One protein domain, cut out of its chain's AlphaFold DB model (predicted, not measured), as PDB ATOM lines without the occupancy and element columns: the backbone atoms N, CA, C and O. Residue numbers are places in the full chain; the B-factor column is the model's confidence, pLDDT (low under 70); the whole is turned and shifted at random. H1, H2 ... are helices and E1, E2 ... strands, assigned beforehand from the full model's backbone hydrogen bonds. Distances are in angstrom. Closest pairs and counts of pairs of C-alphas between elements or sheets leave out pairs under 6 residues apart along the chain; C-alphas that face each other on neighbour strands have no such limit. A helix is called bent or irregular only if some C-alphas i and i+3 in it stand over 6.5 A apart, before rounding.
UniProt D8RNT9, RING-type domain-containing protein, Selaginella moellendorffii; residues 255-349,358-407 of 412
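What this domain is: This is residues 255 to 349 and 358 to 407 of the 412 residues of the protein "RING-type domain-containing protein" of Selaginella moellendorffii (UniProt D8RNT9). The arms H2b and H4b of two bent helices run opposite ways, nearly parallel in line, close to the middle; H3 and H4a lie side by side toward one end, and H1 slants away at the other, with residues 258 to 264 sticking out. A tiny sheet, E1 and E2, has E1 packed on H4b. The 145 printed residues hold five named helices and two named strands, in the order H1 E1 H2 H3 H4 H5 E2; the sheet, order E1 - E2, is antiparallel. The class is mostly helix, and the whole is compact by its radius of gyration of the C-alphas, 15.6 A, yet elongated, 53 by 32 by 30 A.

How they stand to each other: Start at E1, residues 281 to 283, and its antiparallel neighbour E2, residues 404 to 406, where N 282 and O 405 are within hydrogen-bond range at 2.8 A. H4, residues 359 to 390, was assigned as one helix by its hydrogen bonds but is bent, C-alphas 373 and 376 being 9.4 A apart; its arms are H4a, 359 to 373, and H4b, 376 to 390, itself irregular, with C-alphas 376 and 379 6.8 A apart. The closest C-alphas of E1 and H4b are those of Ala 283 and Glu 384, 5.9 A. With residues 367 to 371 alone, H4a touches H4b at a steep tilt of 49 degrees, closest at C-alphas Glu 371 and Ala 378, 5.1 A. H3, residues 327 to 346, touches H4a at a shallow tilt of 10 degrees, opposite ways; C-alphas Ala 344 and Ser 359 come closest, 5.3 A. H2, residues 299 to 321, also one helix by its hydrogen bonds, is bent into H2a, 299 to 308, and H2b, 311 to 321; C-alphas 308 and 311 are 6.6 A apart. H2b only just touches H4b, with 3 pairs of C-alphas within 8 A, closest Glu 316 and Phe 381, 7.6 A. H1, residues 262 to 278, touches H2b with residues 270 to 277 alone, closest at C-alphas Thr 274 and Ala 319, 4.9 A. H2a is close to H3 but not clearly touching, as is H5, residues 395 to 401, to H4b. Every O i to N i+4 pair is within hydrogen-bond range in H1, H2a, H2b and H5; H3 has 15 of 16, H4a 9 of 11, H4b 10 of 11.

Where its parts are: Find C-alpha 262 at (35.626, 112.637, 307.572); from there H1 runs 24.3 A. H3 spans 29.2 A, H4a 22.0 A and H4b 23.0 A. E2 ends at C-alpha 406, (22.204, 90.249, 292.570).

The domain as a whole: Residues 350 to 357 are not printed; C-alphas 349 and 358 are 12.6 A apart across the cut. The link E1 to H2 is long. Mean pLDDT of the printed part is 78.7, with 36 residues under 70, among them 286 to 301.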
ATOM      1  N   ALA A 255      35.458 117.770 294.798       49.34
ATOM      2  CA  ALA A 255      34.817 118.939 295.399       49.34
ATOM      3  C   ALA A 255      33.958 118.640 296.650       49.34
ATOM      4  O   ALA A 255      33.668 119.547 297.421       49.34
ATOM      5  N   GLU A 256      33.510 117.401 296.876       47.78
ATOM      6  CA  GLU A 256      32.826 117.014 298.124       47.78
ATOM      7  C   GLU A 256      33.803 116.628 299.233       47.78
ATOM      8  O   GLU A 256      33.496 116.845 300.403       47.78
ATOM      9  N   ARG A 257      34.984 116.099 298.886       57.47
ATOM     10  CA  ARG A 257      36.017 115.720 299.868       57.47
ATOM     11  C   ARG A 257      36.502 116.917 300.687       57.47
ATOM     12  O   ARG A 257      36.887 116.749 301.835       57.47
ATOM     13  N   GLU A 258      36.475 118.096 300.081       56.41
ATOM     14  CA  GLU A 258      36.900 119.368 300.670       56.41
ATOM     15  C   GLU A 258      35.785 120.059 301.484       56.41
ATOM     16  O   GLU A 258      36.056 120.983 302.241       56.41
ATOM     17  N   ARG A 259      34.525 119.610 301.352       59.50
ATOM     18  CA  ARG A 259      33.342 120.230 301.988       59.50
ATOM     19  C   ARG A 259      32.678 119.390 303.080       59.50
ATOM     20  O   ARG A 259      31.836 119.914 303.802       59.50
ATOM     21  N   LEU A 260      32.992 118.099 303.175       63.06
ATOM     22  CA  LEU A 260      32.376 117.172 304.126       63.06
ATOM     23  C   LEU A 260      33.403 116.696 305.155       63.06
ATOM     24  O   LEU A 260      34.541 116.389 304.803       63.06
ATOM     25  N   THR A 261      32.988 116.588 306.418       74.50
ATOM     26  CA  THR A 261      33.834 116.020 307.474       74.50
ATOM     27  C   THR A 261      34.126 114.544 307.195       74.50
ATOM     28  O   THR A 261      33.343 113.843 306.545       74.50
ATOM     29  N   ALA A 262      35.250 114.045 307.715       68.31
ATOM     30  CA  ALA A 262      35.626 112.637 307.572       68.31
ATOM     31  C   ALA A 262      34.535 111.677 308.092       68.31
ATOM     32  O   ALA A 262      34.347 110.604 307.526       68.31
ATOM     33  N   GLU A 263      33.784 112.091 309.114       75.06
ATOM     34  CA  GLU A 263      32.671 111.354 309.723       75.06
ATOM     35  C   GLU A 263      31.487 111.178 308.761       75.06
ATOM     36  O   GLU A 263      31.022 110.062 308.552       75.06
ATOM     37  N   VAL A 264      31.052 112.243 308.079       73.06
ATOM     38  CA  VAL A 264      29.972 112.150 307.076       73.06
ATOM     39  C   VAL A 264      30.396 111.268 305.894       73.06
ATOM     40  O   VAL A 264      29.577 110.573 305.286       73.06
ATOM     41  N   LEU A 265      31.687 111.260 305.556       68.88
ATOM     42  CA  LEU A 265      32.232 110.411 304.496       68.88
ATOM     43  C   LEU A 265      32.273 108.927 304.903       68.88
ATOM     44  O   LEU A 265      31.943 108.070 304.077       68.88
ATOM     45  N   THR A 266      32.630 108.605 306.152       72.88
ATOM     46  CA  THR A 266      32.599 107.221 306.657       72.88
ATOM     47  C   THR A 266      31.169 106.722 306.851       72.88
ATOM     48  O   THR A 266      30.878 105.597 306.447       72.88
ATOM     49  N   GLU A 267      30.251 107.551 307.351       78.31
ATOM     50  CA  GLU A 267      28.826 107.221 307.475       78.31
ATOM     51  C   GLU A 267      28.194 106.902 306.109       78.31
ATOM     52  O   GLU A 267      27.564 105.856 305.937       78.31
ATOM     53  N   ARG A 268      28.425 107.744 305.088       77.38
ATOM     54  CA  ARG A 268      27.953 107.487 303.712       77.38
ATOM     55  C   ARG A 268      28.511 106.181 303.143       77.38
ATOM     56  O   ARG A 268      27.774 105.434 302.494       77.38
ATOM     57  N   ALA A 269      29.791 105.888 303.386       78.44
ATOM     58  CA  ALA A 269      30.414 104.639 302.952       78.44
ATOM     59  C   ALA A 269      29.800 103.414 303.659       78.44
ATOM     60  O   ALA A 269      29.488 102.423 302.997       78.44
ATOM     61  N   LEU A 270      29.563 103.498 304.972       85.19
ATOM     62  CA  LEU A 270      28.907 102.451 305.759       85.19
ATOM     63  C   LEU A 270      27.459 102.223 305.313       85.19
ATOM     64  O   LEU A 270      27.083 101.088 305.043       85.19
ATOM     65  N   SER A 271      26.671 103.284 305.126       81.75
ATOM     66  CA  SER A 271      25.287 103.198 304.638       81.75
ATOM     67  C   SER A 271      25.198 102.516 303.263       81.75
ATOM     68  O   SER A 271      24.331 101.661 303.030       81.75
ATOM     69  N   TRP A 272      26.147 102.803 302.360       83.06
ATOM     70  CA  TRP A 272      26.281 102.054 301.109       83.06
ATOM     71  C   TRP A 272      26.616 100.578 301.350       83.06
ATOM     72  O   TRP A 272      25.952  99.724 300.761       83.06
ATOM     73  N   ARG A 273      27.577 100.259 302.228       89.06
ATOM     74  CA  ARG A 273      27.932  98.868 302.559       89.06
ATOM     75  C   ARG A 273      26.762  98.083 303.145       89.06
ATOM     76  O   ARG A 273      26.439  97.015 302.631       89.06
ATOM     77  N   THR A 274      26.032  98.640 304.106       88.19
ATOM     78  CA  THR A 274      24.805  98.032 304.643       88.19
ATOM     79  C   THR A 274      23.759  97.801 303.542       88.19
ATOM     80  O   THR A 274      23.039  96.804 303.565       88.19
ATOM     81  N   SER A 275      23.692  98.670 302.523       84.69
ATOM     82  CA  SER A 275      22.824  98.484 301.345       84.69
ATOM     83  C   SER A 275      23.193  97.253 300.502       84.69
ATOM     84  O   SER A 275      22.297  96.647 299.918       84.69
ATOM     85  N   ILE A 276      24.474  96.865 300.436       84.88
ATOM     86  CA  ILE A 276      24.956  95.681 299.695       84.88
ATOM     87  C   ILE A 276      24.429  94.408 300.361       84.88
ATOM     88  O   ILE A 276      23.721  93.629 299.717       84.88
ATOM     89  N   TYR A 277      24.690  94.256 301.662       88.50
ATOM     90  CA  TYR A 277      24.235  93.116 302.461       88.50
ATOM     91  C   TYR A 277      22.703  93.032 302.507       88.50
ATOM     92  O   TYR A 277      22.133  92.006 302.140       88.50
ATOM     93  N   ARG A 278      22.008  94.146 302.794       87.38
ATOM     94  CA  ARG A 278      20.531  94.214 302.799       87.38
ATOM     95  C   ARG A 278      19.898  93.786 301.466       87.38
ATOM     96  O   ARG A 278      18.781  93.278 301.454       87.38
ATOM     97  N   LYS A 279      20.582  94.004 300.336       80.69
ATOM     98  CA  LYS A 279      20.098  93.640 298.992       80.69
ATOM     99  C   LYS A 279      20.555  92.254 298.519       80.69
ATOM    100  O   LYS A 279      20.144  91.851 297.432       80.69
ATOM    101  N   GLY A 280      21.381  91.535 299.286       82.62
ATOM    102  CA  GLY A 280      21.967  90.258 298.862       82.62
ATOM    103  C   GLY A 280      22.844  90.397 297.611       82.62
ATOM    104  O   GLY A 280      22.798  89.556 296.711       82.62
ATOM    105  N   LEU A 281      23.574  91.510 297.499       82.25
ATOM    106  CA  LEU A 281      24.482  91.759 296.383       82.25
ATOM    107  C   LEU A 281      25.806  91.024 296.604       82.25
ATOM    108  O   LEU A 281      26.422  91.148 297.658       82.25
ATOM    109  N   ARG A 282      26.273  90.303 295.582       83.94
ATOM    110  CA  ARG A 282      27.509  89.517 295.621       83.94
ATOM    111  C   ARG A 282      28.556  90.133 294.698       83.94
ATOM    112  O   ARG A 282      28.271  90.421 293.535       83.94
ATOM    113  N   ALA A 283      29.764  90.338 295.218       83.94
ATOM    114  CA  ALA A 283      30.876  90.880 294.444       83.94
ATOM    115  C   ALA A 283      31.327  89.906 293.341       83.94
ATOM    116  O   ALA A 283      31.469  88.702 293.572       83.94
ATOM    117  N   VAL A 284      31.603  90.428 292.149       78.56
ATOM    118  CA  VAL A 284      32.232  89.676 291.058       78.56
ATOM    119  C   VAL A 284      33.753  89.670 291.277       78.56
ATOM    120  O   VAL A 284      34.339  90.749 291.411       78.56
ATOM    121  N   PRO A 285      34.423  88.500 291.313       72.25
ATOM    122  CA  PRO A 285      35.877  88.432 291.445       72.25
ATOM    123  C   PRO A 285      36.592  89.196 290.324       72.25
ATOM    124  O   PRO A 285      36.302  89.018 289.140       72.25
ATOM    125  N   LEU A 286      37.556  90.039 290.693       66.94
ATOM    126  CA  LEU A 286      38.332  90.819 289.731       66.94
ATOM    127  C   LEU A 286      39.347  89.918 289.014       66.94
ATOM    128  O   LEU A 286      40.187  89.289 289.658       66.94
ATOM    129  N   ASN A 287      39.333  89.905 287.678       59.66
ATOM    130  CA  ASN A 287      40.340  89.201 286.878       59.66
ATOM    131  C   ASN A 287      41.666  89.990 286.861       59.66
ATOM    132  O   ASN A 287      41.975  90.731 285.924       59.66
ATOM    133  N   VAL A 288      42.437  89.871 287.944       57.19
ATOM    134  CA  VAL A 288      43.738  90.530 288.085       57.19
ATOM    135  C   VAL A 288      44.845  89.614 287.560       57.19
ATOM    136  O   VAL A 288      45.153  88.591 288.164       57.19
ATOM    137  N   LYS A 289      45.531  90.035 286.488       47.28
ATOM    138  CA  LYS A 289      46.662  89.302 285.864       47.28
ATOM    139  C   LYS A 289      47.843  88.999 286.798       47.28
ATOM    140  O   LYS A 289      48.738  88.250 286.424       47.28
ATOM    141  N   LYS A 290      47.878  89.618 287.979       52.75
ATOM    142  CA  LYS A 290      48.784  89.281 289.074       52.75
ATOM    143  C   LYS A 290      47.986  89.281 290.378       52.75
ATOM    144  O   LYS A 290      47.721  90.347 290.934       52.75
ATOM    145  N   ARG A 291      47.601  88.089 290.835       57.44
ATOM    146  CA  ARG A 291      47.021  87.860 292.165       57.44
ATOM    147  C   ARG A 291      48.051  88.224 293.239       57.44
ATOM    148  O   ARG A 291      49.256  88.091 293.012       57.44
ATOM    149  N   MET A 292      47.606  88.713 294.394       55.94
ATOM    150  CA  MET A 292      48.528  89.041 295.479       55.94
ATOM    151  C   MET A 292      48.949  87.777 296.250       55.94
ATOM    152  O   MET A 292      48.259  87.310 297.158       55.94
ATOM    153  N   GLU A 293      50.110  87.236 295.887       56.12
ATOM    154  CA  GLU A 293      50.778  86.136 296.590       56.12
ATOM    155  C   GLU A 293      51.278  86.592 297.971       56.12
ATOM    156  O   GLU A 293      52.396  87.074 298.146       56.12
ATOM    157  N   LEU A 294      50.417  86.449 298.977       56.19
ATOM    158  CA  LEU A 294      50.806  86.476 300.385       56.19
ATOM    159  C   LEU A 294      51.210  85.059 300.800       56.19
ATOM    160  O   LEU A 294      50.346  84.183 300.809       56.19
ATOM    161  N   ARG A 295      52.482  84.831 301.145       57.31
ATOM    162  CA  ARG A 295      52.941  83.569 301.753       57.31
ATOM    163  C   ARG A 295      52.765  83.652 303.278       57.31
ATOM    164  O   ARG A 295      53.359  84.550 303.869       57.31
ATOM    165  N   PRO A 296      51.962  82.783 303.923       55.88
ATOM    166  CA  PRO A 296      51.642  82.895 305.352       55.88
ATOM    167  C   PRO A 296      52.844  82.763 306.296       55.88
ATOM    168  O   PRO A 296      52.845  83.388 307.352       55.88
ATOM    169  N   TYR A 297      53.855  81.979 305.913       59.69
ATOM    170  CA  TYR A 297      55.024  81.673 306.750       59.69
ATOM    171  C   TYR A 297      56.022  82.843 306.874       59.69
ATOM    172  O   TYR A 297      56.815  82.882 307.811       59.69
ATOM    173  N   ASP A 298      55.968  83.825 305.967       64.12
ATOM    174  CA  ASP A 298      56.750  85.058 306.079       64.12
ATOM    175  C   ASP A 298      56.069  85.973 307.128       64.12
ATOM    176  O   ASP A 298      55.031  86.572 306.835       64.12
ATOM    177  N   LEU A 299      56.633  86.127 308.339       64.31
ATOM    178  CA  LEU A 299      56.039  86.949 309.421       64.31
ATOM    179  C   LEU A 299      55.679  88.372 308.957       64.31
ATOM    180  O   LEU A 299      54.574  88.858 309.204       64.31
ATOM    181  N   ASP A 300      56.560  89.016 308.190       63.75
ATOM    182  CA  ASP A 300      56.281  90.328 307.602       63.75
ATOM    183  C   ASP A 300      55.100  90.307 306.619       63.75
ATOM    184  O   ASP A 300      54.402  91.310 306.460       63.75
ATOM    185  N   ALA A 301      54.869  89.194 305.914       63.03
ATOM    186  CA  ALA A 301      53.726  89.044 305.017       63.03
ATOM    187  C   ALA A 301      52.421  88.871 305.798       63.03
ATOM    188  O   ALA A 301      51.430  89.489 305.408       63.03
ATOM    189  N   LYS A 302      52.438  88.134 306.918       71.94
ATOM    190  CA  LYS A 302      51.314  88.068 307.864       71.94
ATOM    191  C   LYS A 302      50.960  89.467 308.383       71.94
ATOM    192  O   LYS A 302      49.846  89.930 308.152       71.94
ATOM    193  N   THR A 303      51.922  90.210 308.930       73.94
ATOM    194  CA  THR A 303      51.701  91.575 309.455       73.94
ATOM    195  C   THR A 303      51.303  92.588 308.366       73.94
ATOM    196  O   THR A 303      50.587  93.559 308.627       73.94
ATOM    197  N   ARG A 304      51.742  92.407 307.109       69.62
ATOM    198  CA  ARG A 304      51.239  93.195 305.961       69.62
ATOM    199  C   ARG A 304      49.797  92.832 305.597       69.62
ATOM    200  O   ARG A 304      49.021  93.732 305.287       69.62
ATOM    201  N   ALA A 305      49.441  91.549 305.632       74.50
ATOM    202  CA  ALA A 305      48.086  91.080 305.364       74.50
ATOM    203  C   ALA A 305      47.105  91.570 306.439       74.50
ATOM    204  O   ALA A 305      46.084  92.154 306.094       74.50
ATOM    205  N   GLU A 306      47.448  91.438 307.723       80.44
ATOM    206  CA  GLU A 306      46.640  91.930 308.848       80.44
ATOM    207  C   GLU A 306      46.371  93.433 308.736       80.44
ATOM    208  O   GLU A 306      45.213  93.843 308.709       80.44
ATOM    209  N   ARG A 307      47.412  94.262 308.557       78.12
ATOM    210  CA  ARG A 307      47.253  95.724 308.395       78.12
ATOM    211  C   ARG A 307      46.385  96.128 307.198       78.12
ATOM    212  O   ARG A 307      45.788  97.198 307.221       78.12
ATOM    213  N   ARG A 308      46.322  95.299 306.152       82.12
ATOM    214  CA  ARG A 308      45.515  95.541 304.945       82.12
ATOM    215  C   ARG A 308      44.067  95.071 305.090       82.12
ATOM    216  O   ARG A 308      43.165  95.716 304.554       82.12
ATOM    217  N   LEU A 309      43.863  93.923 305.733       87.75
ATOM    218  CA  LEU A 309      42.561  93.271 305.849       87.75
ATOM    219  C   LEU A 309      41.773  93.785 307.046       87.75
ATOM    220  O   LEU A 309      40.570  93.973 306.909       87.75
ATOM    221  N   ARG A 310      42.429  94.081 308.175       88.31
ATOM    222  CA  ARG A 310      41.757  94.537 309.398       88.31
ATOM    223  C   ARG A 310      40.844  95.747 309.152       88.31
ATOM    224  O   ARG A 310      39.663  95.596 309.430       88.31
ATOM    225  N   PRO A 311      41.277  96.861 308.521       88.44
ATOM    226  CA  PRO A 311      40.388  98.006 308.292       88.44
ATOM    227  C   PRO A 311      39.175  97.681 307.406       88.44
ATOM    228  O   PRO A 311      38.116  98.280 307.565       88.44
ATOM    229  N   TRP A 312      39.320  96.733 306.470       92.75
ATOM    230  CA  TRP A 312      38.211  96.261 305.635       92.75
ATOM    231  C   TRP A 312      37.236  95.424 306.471       92.75
ATOM    232  O   TRP A 312      36.042  95.700 306.471       92.75
ATOM    233  N   ILE A 313      37.752  94.472 307.255       93.31
ATOM    234  CA  ILE A 313      36.959  93.614 308.147       93.31
ATOM    235  C   ILE A 313      36.191  94.465 309.168       93.31
ATOM    236  O   ILE A 313      34.979  94.308 309.270       93.31
ATOM    237  N   THR A 314      36.846  95.410 309.854       92.69
ATOM    238  CA  THR A 314      36.201  96.335 310.807       92.69
ATOM    239  C   THR A 314      35.034  97.084 310.158       92.69
ATOM    240  O   THR A 314      33.952  97.171 310.738       92.69
ATOM    241  N   ARG A 315      35.223  97.597 308.931       92.44
ATOM    242  CA  ARG A 315      34.179  98.312 308.184       92.44
ATOM    243  C   ARG A 315      33.003  97.410 307.822       92.44
ATOM    244  O   ARG A 315      31.861  97.829 307.985       92.44
ATOM    245  N   GLU A 316      33.260  96.205 307.320       94.31
ATOM    246  CA  GLU A 316      32.193  95.277 306.932       94.31
ATOM    247  C   GLU A 316      31.418  94.746 308.139       94.31
ATOM    248  O   GLU A 316      30.193  94.682 308.092       94.31
ATOM    249  N   LEU A 317      32.106  94.426 309.240       94.25
ATOM    250  CA  LEU A 317      31.458  94.029 310.489       94.25
ATOM    251  C   LEU A 317      30.580  95.172 311.015       94.25
ATOM    252  O   LEU A 317      29.397  94.945 311.251       94.25
ATOM    253  N   LYS A 318      31.086  96.414 311.037       93.06
ATOM    254  CA  LYS A 318      30.289  97.608 311.370       93.06
ATOM    255  C   LYS A 318      29.102  97.831 310.419       93.06
ATOM    256  O   LYS A 318      28.034  98.252 310.852       93.06
ATOM    257  N   ALA A 319      29.235  97.504 309.133       92.00
ATOM    258  CA  ALA A 319      28.144  97.619 308.163       92.00
ATOM    259  C   ALA A 319      27.047  96.543 308.310       92.00
ATOM    260  O   ALA A 319      25.927  96.770 307.840       92.00
ATOM    261  N   ILE A 320      27.352  95.392 308.926       92.88
ATOM    262  CA  ILE A 320      26.408  94.285 309.177       92.88
ATOM    263  C   ILE A 320      25.798  94.370 310.586       92.88
ATOM    264  O   ILE A 320      24.595  94.171 310.735       92.88
ATOM    265  N   LEU A 321      26.621  94.642 311.602       91.19
ATOM    266  CA  LEU A 321      26.287  94.534 313.029       91.19
ATOM    267  C   LEU A 321      26.074  95.894 313.725       91.19
ATOM    268  O   LEU A 321      25.558  95.926 314.840       91.19
ATOM    269  N   GLY A 322      26.418  97.014 313.079       88.12
ATOM    270  CA  GLY A 322      26.292  98.359 313.651       88.12
ATOM    271  C   GLY A 322      27.495  98.753 314.511       88.12
ATOM    272  O   GLY A 322      28.632  98.462 314.162       88.12
ATOM    273  N   ASP A 323      27.258  99.441 315.628       82.69
ATOM    274  CA  ASP A 323      28.300  99.978 316.523       82.69
ATOM    275  C   ASP A 323      28.686  99.038 317.686       82.69
ATOM    276  O   ASP A 323      29.131  99.491 318.740       82.69
ATOM    277  N   ALA A 324      28.514  97.723 317.524       87.62
ATOM    278  CA  ALA A 324      28.966  96.746 318.517       87.62
ATOM    279  C   ALA A 324      30.509  96.677 318.598       87.62
ATOM    280  O   ALA A 324      31.216  97.131 317.695       87.62
ATOM    281  N   ASP A 325      31.057  96.072 319.662       87.50
ATOM    282  CA  ASP A 325      32.464  95.662 319.620       87.50
ATOM    283  C   ASP A 325      32.606  94.404 318.753       87.50
ATOM    284  O   ASP A 325      31.992  93.367 319.005       87.50
ATOM    285  N   HIS A 326      33.440  94.510 317.723       90.88
ATOM    286  CA  HIS A 326      33.728  93.442 316.773       90.88
ATOM    287  C   HIS A 326      35.135  92.861 316.950       90.88
ATOM    288  O   HIS A 326      35.521  91.998 316.165       90.88
ATOM    289  N   SER A 327      35.909  93.312 317.943       90.81
ATOM    290  CA  SER A 327      37.316  92.947 318.160       90.81
ATOM    291  C   SER A 327      37.569  91.431 318.076       90.81
ATOM    292  O   SER A 327      38.435  90.975 317.326       90.81
ATOM    293  N   VAL A 328      36.751  90.632 318.765       92.38
ATOM    294  CA  VAL A 328      36.812  89.160 318.751       92.38
ATOM    295  C   VAL A 328      36.532  88.588 317.354       92.38
ATOM    296  O   VAL A 328      37.220  87.667 316.910       92.38
ATOM    297  N   LEU A 329      35.564  89.156 316.628       91.75
ATOM    298  CA  LEU A 329      35.212  88.733 315.270       91.75
ATOM    299  C   LEU A 329      36.285  89.119 314.245       91.75
ATOM    300  O   LEU A 329      36.550  88.337 313.336       91.75
ATOM    301  N   GLU A 330      36.964  90.261 314.401       93.06
ATOM    302  CA  GLU A 330      38.125  90.611 313.571       93.06
ATOM    303  C   GLU A 330      39.218  89.542 313.674       93.06
ATOM    304  O   GLU A 330      39.732  89.070 312.657       93.06
ATOM    305  N   HIS A 331      39.547  89.131 314.902       91.94
ATOM    306  CA  HIS A 331      40.549  88.100 315.160       91.94
ATOM    307  C   HIS A 331      40.111  86.720 314.642       91.94
ATOM    308  O   HIS A 331      40.924  86.025 314.027       91.94
ATOM    309  N   LEU A 332      38.835  86.351 314.798       93.12
ATOM    310  CA  LEU A 332      38.263  85.116 314.250       93.12
ATOM    311  C   LEU A 332      38.347  85.074 312.711       93.12
ATOM    312  O   LEU A 332      38.855  84.106 312.142       93.12
ATOM    313  N   VAL A 333      37.914  86.142 312.033       93.88
ATOM    314  CA  VAL A 333      37.941  86.251 310.563       93.88
ATOM    315  C   VAL A 333      39.375  86.199 310.028       93.88
ATOM    316  O   VAL A 333      39.640  85.489 309.055       93.88
ATOM    317  N   LEU A 334      40.313  86.914 310.663       90.12
ATOM    318  CA  LEU A 334      41.730  86.871 310.291       90.12
ATOM    319  C   LEU A 334      42.317  85.464 310.478       90.12
ATOM    320  O   LEU A 334      43.001  84.978 309.579       90.12
ATOM    321  N   SER A 335      42.012  84.792 311.593       90.50
ATOM    322  CA  SER A 335      42.454  83.417 311.868       90.50
ATOM    323  C   SER A 335      41.983  82.438 310.784       90.50
ATOM    324  O   SER A 335      42.802  81.751 310.168       90.50
ATOM    325  N   HIS A 336      40.685  82.451 310.454       90.62
ATOM    326  CA  HIS A 336      40.137  81.633 309.367       90.62
ATOM    327  C   HIS A 336      40.776  81.940 308.015       90.62
ATOM    328  O   HIS A 336      41.077  81.018 307.257       90.62
ATOM    329  N   TRP A 337      40.996  83.219 307.697       88.88
ATOM    330  CA  TRP A 337      41.640  83.608 306.445       88.88
ATOM    331  C   TRP A 337      43.069  83.061 306.349       88.88
ATOM    332  O   TRP A 337      43.449  82.549 305.297       88.88
ATOM    333  N   PHE A 338      43.852  83.117 307.432       85.94
ATOM    334  CA  PHE A 338      45.201  82.549 307.435       85.94
ATOM    335  C   PHE A 338      45.195  81.024 307.314       85.94
ATOM    336  O   PHE A 338      45.962  80.516 306.501       85.94
ATOM    337  N   SER A 339      44.300  80.314 308.013       85.56
ATOM    338  CA  SER A 339      44.139  78.858 307.853       85.56
ATOM    339  C   SER A 339      43.806  78.488 306.404       85.56
ATOM    340  O   SER A 339      44.563  77.763 305.767       85.56
ATOM    341  N   TYR A 340      42.755  79.088 305.832       85.62
ATOM    342  CA  TYR A 340      42.352  78.870 304.436       85.62
ATOM    343  C   TYR A 340      43.492  79.144 303.440       85.62
ATOM    344  O   TYR A 340      43.613  78.476 302.412       85.62
ATOM    345  N   ARG A 341      44.347  80.136 303.723       80.44
ATOM    346  CA  ARG A 341      45.491  80.481 302.868       80.44
ATOM    347  C   ARG A 341      46.694  79.556 303.012       80.44
ATOM    348  O   ARG A 341      47.466  79.510 302.058       80.44
ATOM    349  N   ILE A 342      46.842  78.862 304.138       76.56
ATOM    350  CA  ILE A 342      47.822  77.786 304.328       76.56
ATOM    351  C   ILE A 342      47.360  76.556 303.535       76.56
ATOM    352  O   ILE A 342      48.066  76.140 302.616       76.56
ATOM    353  N   ASP A 343      46.119  76.100 303.751       76.94
ATOM    354  CA  ASP A 343      45.524  74.960 303.029       76.94
ATOM    355  C   ASP A 343      45.586  75.142 301.498       76.94
ATOM    356  O   ASP A 343      45.868  74.214 300.743       76.94
ATOM    357  N   ALA A 344      45.347  76.368 301.015       71.75
ATOM    358  CA  ALA A 344      45.382  76.699 299.589       71.75
ATOM    359  C   ALA A 344      46.793  76.721 298.965       71.75
ATOM    360  O   ALA A 344      46.899  76.770 297.741       71.75
ATOM    361  N   ILE A 345      47.861  76.728 299.771       68.62
ATOM    362  CA  ILE A 345      49.253  76.626 299.304       68.62
ATOM    363  C   ILE A 345      49.715  75.170 299.390       68.62
ATOM    364  O   ILE A 345      50.240  74.640 298.415       68.62
ATOM    365  N   GLU A 346      49.438  74.494 300.503       65.88
ATOM    366  CA  GLU A 346      49.780  73.079 300.719       65.88
ATOM    367  C   GLU A 346      48.979  72.122 299.811       65.88
ATOM    368  O   GLU A 346      49.405  70.998 299.545       65.88
ATOM    369  N   GLY A 347      47.845  72.578 299.270       58.31
ATOM    370  CA  GLY A 347      47.094  71.899 298.209       58.31
ATOM    371  C   GLY A 347      47.636  72.097 296.784       58.31
ATOM    372  O   GLY A 347      46.991  71.640 295.845       58.31
ATOM    373  N   SER A 348      48.763  72.799 296.600       56.41
ATOM    374  CA  SER A 348      49.404  73.000 295.285       56.41
ATOM    375  C   SER A 348      50.683  72.184 295.065       56.41
ATOM    376  O   SER A 348      51.236  72.230 293.968       56.41
ATOM    377  N   ASP A 349      51.134  71.444 296.084       52.34
ATOM    378  CA  ASP A 349      52.380  70.676 296.059       52.34
ATOM    379  C   ASP A 349      52.092  69.166 296.118       52.34
ATOM    380  O   ASP A 349      51.448  68.670 297.054       52.34
ATOM    381  N   SER A 358      40.942  70.204 302.295       68.50
ATOM    382  CA  SER A 358      40.842  70.945 301.034       68.50
ATOM    383  C   SER A 358      40.454  72.404 301.299       68.50
ATOM    384  O   SER A 358      39.688  72.697 302.219       68.50
ATOM    385  N   SER A 359      40.902  73.326 300.444       67.69
ATOM    386  CA  SER A 359      40.521  74.749 300.520       67.69
ATOM    387  C   SER A 359      38.998  74.971 300.448       67.69
ATOM    388  O   SER A 359      38.467  75.925 301.020       67.69
ATOM    389  N   SER A 360      38.267  74.057 299.803       74.44
ATOM    390  CA  SER A 360      36.801  74.007 299.811       74.44
ATOM    391  C   SER A 360      36.229  73.693 301.199       74.44
ATOM    392  O   SER A 360      35.276  74.345 301.624       74.44
ATOM    393  N   GLN A 361      36.816  72.736 301.929       80.38
ATOM    394  CA  GLN A 361      36.389  72.375 303.286       80.38
ATOM    395  C   GLN A 361      36.666  73.503 304.284       80.38
ATOM    396  O   GLN A 361      35.750  73.887 305.008       80.38
ATOM    397  N   SER A 362      37.866  74.096 304.288       80.56
ATOM    398  CA  SER A 362      38.162  75.204 305.209       80.56
ATOM    399  C   SER A 362      37.393  76.482 304.871       80.56
ATOM    400  O   SER A 362      36.989  77.213 305.776       80.56
ATOM    401  N   SER A 363      37.062  76.716 303.594       83.56
ATOM    402  CA  SER A 363      36.104  77.763 303.223       83.56
ATOM    403  C   SER A 363      34.679  77.488 303.718       83.56
ATOM    404  O   SER A 363      33.950  78.453 303.930       83.56
ATOM    405  N   SER A 364      34.256  76.228 303.843       87.06
ATOM    406  CA  SER A 364      32.931  75.874 304.374       87.06
ATOM    407  C   SER A 364      32.896  76.041 305.896       87.06
ATOM    408  O   SER A 364      32.029  76.721 306.434       87.06
ATOM    409  N   GLU A 365      33.920  75.525 306.584       89.12
ATOM    410  CA  GLU A 365      34.089  75.638 308.036       89.12
ATOM    411  C   GLU A 365      34.125  77.104 308.500       89.12
ATOM    412  O   GLU A 365      33.427  77.464 309.449       89.12
ATOM    413  N   ALA A 366      34.864  77.968 307.795       88.75
ATOM    414  CA  ALA A 366      34.900  79.403 308.073       88.75
ATOM    415  C   ALA A 366      33.521  80.070 307.913       88.75
ATOM    416  O   ALA A 366      33.128  80.871 308.760       88.75
ATOM    417  N   VAL A 367      32.761  79.729 306.863       91.31
ATOM    418  CA  VAL A 367      31.405  80.269 306.669       91.31
ATOM    419  C   VAL A 367      30.489  79.818 307.805       91.31
ATOM    420  O   VAL A 367      29.892  80.675 308.448       91.31
ATOM    421  N   SER A 368      30.450  78.528 308.148       92.00
ATOM    422  CA  SER A 368      29.588  78.025 309.229       92.00
ATOM    423  C   SER A 368      29.958  78.543 310.623       92.00
ATOM    424  O   SER A 368      29.090  78.658 311.491       92.00
ATOM    425  N   GLN A 369      31.226  78.879 310.887       91.81
ATOM    426  CA  GLN A 369      31.594  79.569 312.131       91.81
ATOM    427  C   GLN A 369      31.107  81.027 312.136       91.81
ATOM    428  O   GLN A 369      30.553  81.472 313.141       91.81
ATOM    429  N   LEU A 370      31.205  81.737 311.008       91.69
ATOM    430  CA  LEU A 370      30.726  83.117 310.871       91.69
ATOM    431  C   LEU A 370      29.192  83.242 310.789       91.69
ATOM    432  O   LEU A 370      28.652  84.257 311.224       91.69
ATOM    433  N   GLU A 371      28.473  82.227 310.302       92.69
ATOM    434  CA  GLU A 371      26.997  82.189 310.241       92.69
ATOM    435  C   GLU A 371      26.341  82.374 311.614       92.69
ATOM    436  O   GLU A 371      25.292  83.008 311.707       92.69
ATOM    437  N   ARG A 372      26.991  81.918 312.694       91.31
ATOM    438  CA  ARG A 372      26.518  82.113 314.078       91.31
ATOM    439  C   ARG A 372      26.445  83.584 314.504       91.31
ATOM    440  O   ARG A 372      25.718  83.897 315.440       91.31
ATOM    441  N   PHE A 373      27.186  84.467 313.832       91.69
ATOM    442  CA  PHE A 373      27.285  85.894 314.157       91.69
ATOM    443  C   PHE A 373      26.709  86.795 313.058       91.69
ATOM    444  O   PHE A 373      26.051  87.785 313.352       91.69
ATOM    445  N   LEU A 374      26.947  86.459 311.786       90.50
ATOM    446  CA  LEU A 374      26.554  87.265 310.622       90.50
ATOM    447  C   LEU A 374      25.283  86.747 309.925       90.50
ATOM    448  O   LEU A 374      24.792  87.386 308.989       90.50
ATOM    449  N   GLY A 375      24.759  85.588 310.342       90.81
ATOM    450  CA  GLY A 375      23.599  84.943 309.731       90.81
ATOM    451  C   GLY A 375      23.780  84.728 308.227       90.81
ATOM    452  O   GLY A 375      24.862  84.387 307.748       90.81
ATOM    453  N   SER A 376      22.726  85.015 307.458       88.31
ATOM    454  CA  SER A 376      22.711  84.899 305.992       88.31
ATOM    455  C   SER A 376      23.750  85.767 305.264       88.31
ATOM    456  O   SER A 376      24.046  85.509 304.096       88.31
ATOM    457  N   ASN A 377      24.348  86.765 305.927       90.75
ATOM    458  CA  ASN A 377      25.398  87.593 305.332       90.75
ATOM    459  C   ASN A 377      26.775  86.908 305.320       90.75
ATOM    460  O   ASN A 377      27.631  87.323 304.538       90.75
ATOM    461  N   ALA A 378      27.003  85.866 306.131       92.12
ATOM    462  CA  ALA A 378      28.313  85.226 306.301       92.12
ATOM    463  C   ALA A 378      28.929  84.733 304.978       92.12
ATOM    464  O   ALA A 378      30.099  84.994 304.695       92.12
ATOM    465  N   SER A 379      28.129  84.086 304.127       90.06
ATOM    466  CA  SER A 379      28.562  83.574 302.820       90.06
ATOM    467  C   SER A 379      28.962  84.693 301.845       90.06
ATOM    468  O   SER A 379      29.938  84.560 301.100       90.06
ATOM    469  N   THR A 380      28.249  85.824 301.879       90.25
ATOM    470  CA  THR A 380      28.524  87.009 301.047       90.25
ATOM    471  C   THR A 380      29.747  87.766 301.559       90.25
ATOM    472  O   THR A 380      30.635  88.095 300.773       90.25
ATOM    473  N   PHE A 381      29.841  87.963 302.877       94.00
ATOM    474  CA  PHE A 381      30.993  88.544 303.566       94.00
ATOM    475  C   PHE A 381      32.280  87.764 303.266       94.00
ATOM    476  O   PHE A 381      33.259  88.344 302.800       94.00
ATOM    477  N   TRP A 382      32.268  86.439 303.451       92.88
ATOM    478  CA  TRP A 382      33.432  85.586 303.205       92.88
ATOM    479  C   TRP A 382      33.831  85.557 301.725       92.88
ATOM    480  O   TRP A 382      35.014  85.572 301.379       92.88
ATOM    481  N   HIS A 383      32.851  85.557 300.817       90.00
ATOM    482  CA  HIS A 383      33.112  85.669 299.384       90.00
ATOM    483  C   HIS A 383      33.793  86.993 299.014       90.00
ATOM    484  O   HIS A 383      34.784  86.983 298.281       90.00
ATOM    485  N   GLU A 384      33.311  88.123 299.535       91.81
ATOM    486  CA  GLU A 384      33.910  89.422 299.229       91.81
ATOM    487  C   GLU A 384      35.283  89.612 299.892       91.81
ATOM    488  O   GLU A 384      36.196  90.128 299.247       91.81
ATOM    489  N   LEU A 385      35.480  89.095 301.113       92.00
ATOM    490  CA  LEU A 385      36.782  89.078 301.786       92.00
ATOM    491  C   LEU A 385      37.845  88.423 300.899       92.00
ATOM    492  O   LEU A 385      38.912  89.001 300.692       92.00
ATOM    493  N   ARG A 386      37.538  87.258 300.307       87.44
ATOM    494  CA  ARG A 386      38.434  86.588 299.349       87.44
ATOM    495  C   ARG A 386      38.712  87.467 298.127       87.44
ATOM    496  O   ARG A 386      39.871  87.628 297.749       87.44
ATOM    497  N   CYS A 387      37.684  88.099 297.553       84.94
ATOM    498  CA  CYS A 387      37.834  88.986 296.394       84.94
ATOM    499  C   CYS A 387      38.743  90.200 296.678       84.94
ATOM    500  O   CYS A 387      39.571  90.555 295.836       84.94
ATOM    501  N   TYR A 388      38.614  90.836 297.847       85.62
ATOM    502  CA  TYR A 388      39.461  91.964 298.249       85.62
ATOM    503  C   TYR A 388      40.884  91.524 298.629       85.62
ATOM    504  O   TYR A 388      41.866  92.173 298.253       85.62
ATOM    505  N   ALA A 389      41.021  90.403 299.338       83.00
ATOM    506  CA  ALA A 389      42.307  89.917 299.825       83.00
ATOM    507  C   ALA A 389      43.223  89.387 298.707       83.00
ATOM    508  O   ALA A 389      44.445  89.506 298.804       83.00
ATOM    509  N   GLU A 390      42.647  88.851 297.628       74.75
ATOM    510  CA  GLU A 390      43.381  88.436 296.427       74.75
ATOM    511  C   GLU A 390      43.773  89.610 295.510       74.75
ATOM    512  O   GLU A 390      44.701  89.475 294.700       74.75
ATOM    513  N   CYS A 391      43.099  90.762 295.628       72.19
ATOM    514  CA  CYS A 391      43.370  91.937 294.804       72.19
ATOM    515  C   CYS A 391      44.529  92.792 295.370       72.19
ATOM    516  O   CYS A 391      44.732  92.841 296.585       72.19
ATOM    517  N   PRO A 392      45.283  93.514 294.518       66.31
ATOM    518  CA  PRO A 392      46.401  94.366 294.939       66.31
ATOM    519  C   PRO A 392      45.995  95.816 295.277       66.31
ATOM    520  O   PRO A 392      46.860  96.661 295.497       66.31
ATOM    521  N   TYR A 393      44.700  96.143 295.250       70.94
ATOM    522  CA  TYR A 393      44.194  97.523 295.266       70.94
ATOM    523  C   TYR A 393      43.867  98.022 296.676       70.94
ATOM    524  O   TYR A 393      43.462  97.229 297.524       70.94
ATOM    525  N   THR A 394      44.012  99.322 296.956       74.06
ATOM    526  CA  THR A 394      43.550  99.903 298.239       74.06
ATOM    527  C   THR A 394      42.037  99.728 298.403       74.06
ATOM    528  O   THR A 394      41.347  99.464 297.419       74.06
ATOM    529  N   MET A 395      41.510  99.884 299.620       77.25
ATOM    530  CA  MET A 395      40.074  99.744 299.893       77.25
ATOM    531  C   MET A 395      39.234 100.671 298.999       77.25
ATOM    532  O   MET A 395      38.362 100.209 298.273       77.25
ATOM    533  N   GLU A 396      39.597 101.952 298.930       71.06
ATOM    534  CA  GLU A 396      38.912 102.985 298.139       71.06
ATOM    535  C   GLU A 396      39.030 102.730 296.630       71.06
ATOM    536  O   GLU A 396      38.174 103.136 295.839       71.06
ATOM    537  N   THR A 397      40.116 102.074 296.212       67.38
ATOM    538  CA  THR A 397      40.307 101.644 294.827       67.38
ATOM    539  C   THR A 397      39.420 100.438 294.529       67.38
ATOM    540  O   THR A 397      38.732 100.451 293.512       67.38
ATOM    541  N   TYR A 398      39.371  99.443 295.420       74.94
ATOM    542  CA  TYR A 398      38.510  98.264 295.311       74.94
ATOM    543  C   TYR A 398      37.024  98.645 295.258       74.94
ATOM    544  O   TYR A 398      36.348  98.287 294.297       74.94
ATOM    545  N   ASP A 399      36.541  99.458 296.203       79.12
ATOM    546  CA  ASP A 399      35.143  99.911 296.242       79.12
ATOM    547  C   ASP A 399      34.749 100.691 294.978       79.12
ATOM    548  O   ASP A 399      33.588 100.692 294.567       79.12
ATOM    549  N   SER A 400      35.717 101.364 294.345       70.38
ATOM    550  CA  SER A 400      35.469 102.112 293.114       70.38
ATOM    551  C   SER A 400      35.363 101.240 291.866       70.38
ATOM    552  O   SER A 400      34.769 101.698 290.899       70.38
ATOM    553  N   ILE A 401      35.911 100.020 291.858       66.75
ATOM    554  CA  ILE A 401      35.998  99.150 290.664       66.75
ATOM    555  C   ILE A 401      35.159  97.875 290.774       66.75
ATOM    556  O   ILE A 401      34.904  97.228 289.758       66.75
ATOM    557  N   VAL A 402      34.778  97.480 291.991       72.62
ATOM    558  CA  VAL A 402      34.030  96.248 292.244       72.62
ATOM    559  C   VAL A 402      32.655  96.306 291.574       72.62
ATOM    560  O   VAL A 402      31.920  97.292 291.664       72.62
ATOM    561  N   VAL A 403      32.311  95.222 290.882       75.31
ATOM    562  CA  VAL A 403      30.997  95.024 290.267       75.31
ATOM    563  C   VAL A 403      30.188  94.096 291.163       75.31
ATOM    564  O   VAL A 403      30.700  93.083 291.641       75.31
ATOM    565  N   TYR A 404      28.920  94.437 291.368       77.31
ATOM    566  CA  TYR A 404      27.976  93.646 292.146       77.31
ATOM    567  C   TYR A 404      26.898  93.070 291.249       77.31
ATOM    568  O   TYR A 404      26.255  93.805 290.500       77.31
ATOM    569  N   VAL A 405      26.655  91.773 291.392       77.94
ATOM    570  CA  VAL A 405      25.482  91.102 290.831       77.94
ATOM    571  C   VAL A 405      24.501  90.795 291.955       77.94
ATOM    572  O   VAL A 405      24.897  90.565 293.100       77.94
ATOM    573  N   LYS A 406      23.202  90.800 291.650       78.38
ATOM    574  CA  LYS A 406      22.204  90.249 292.570       78.38
ATOM    575  C   LYS A 406      22.492  88.756 292.677       78.38
ATOM    576  O   LYS A 406      22.546  88.094 291.644       78.38
ATOM    577  N   GLY A 407      22.720  88.246 293.887       62.12
ATOM    578  CA  GLY A 407      22.846  86.807 294.063       62.12
ATOM    579  C   GLY A 407      21.576  86.139 293.549       62.12
ATOM    580  O   GLY A 407      20.473  86.537 293.943       62.12
TER     581      GLY A 407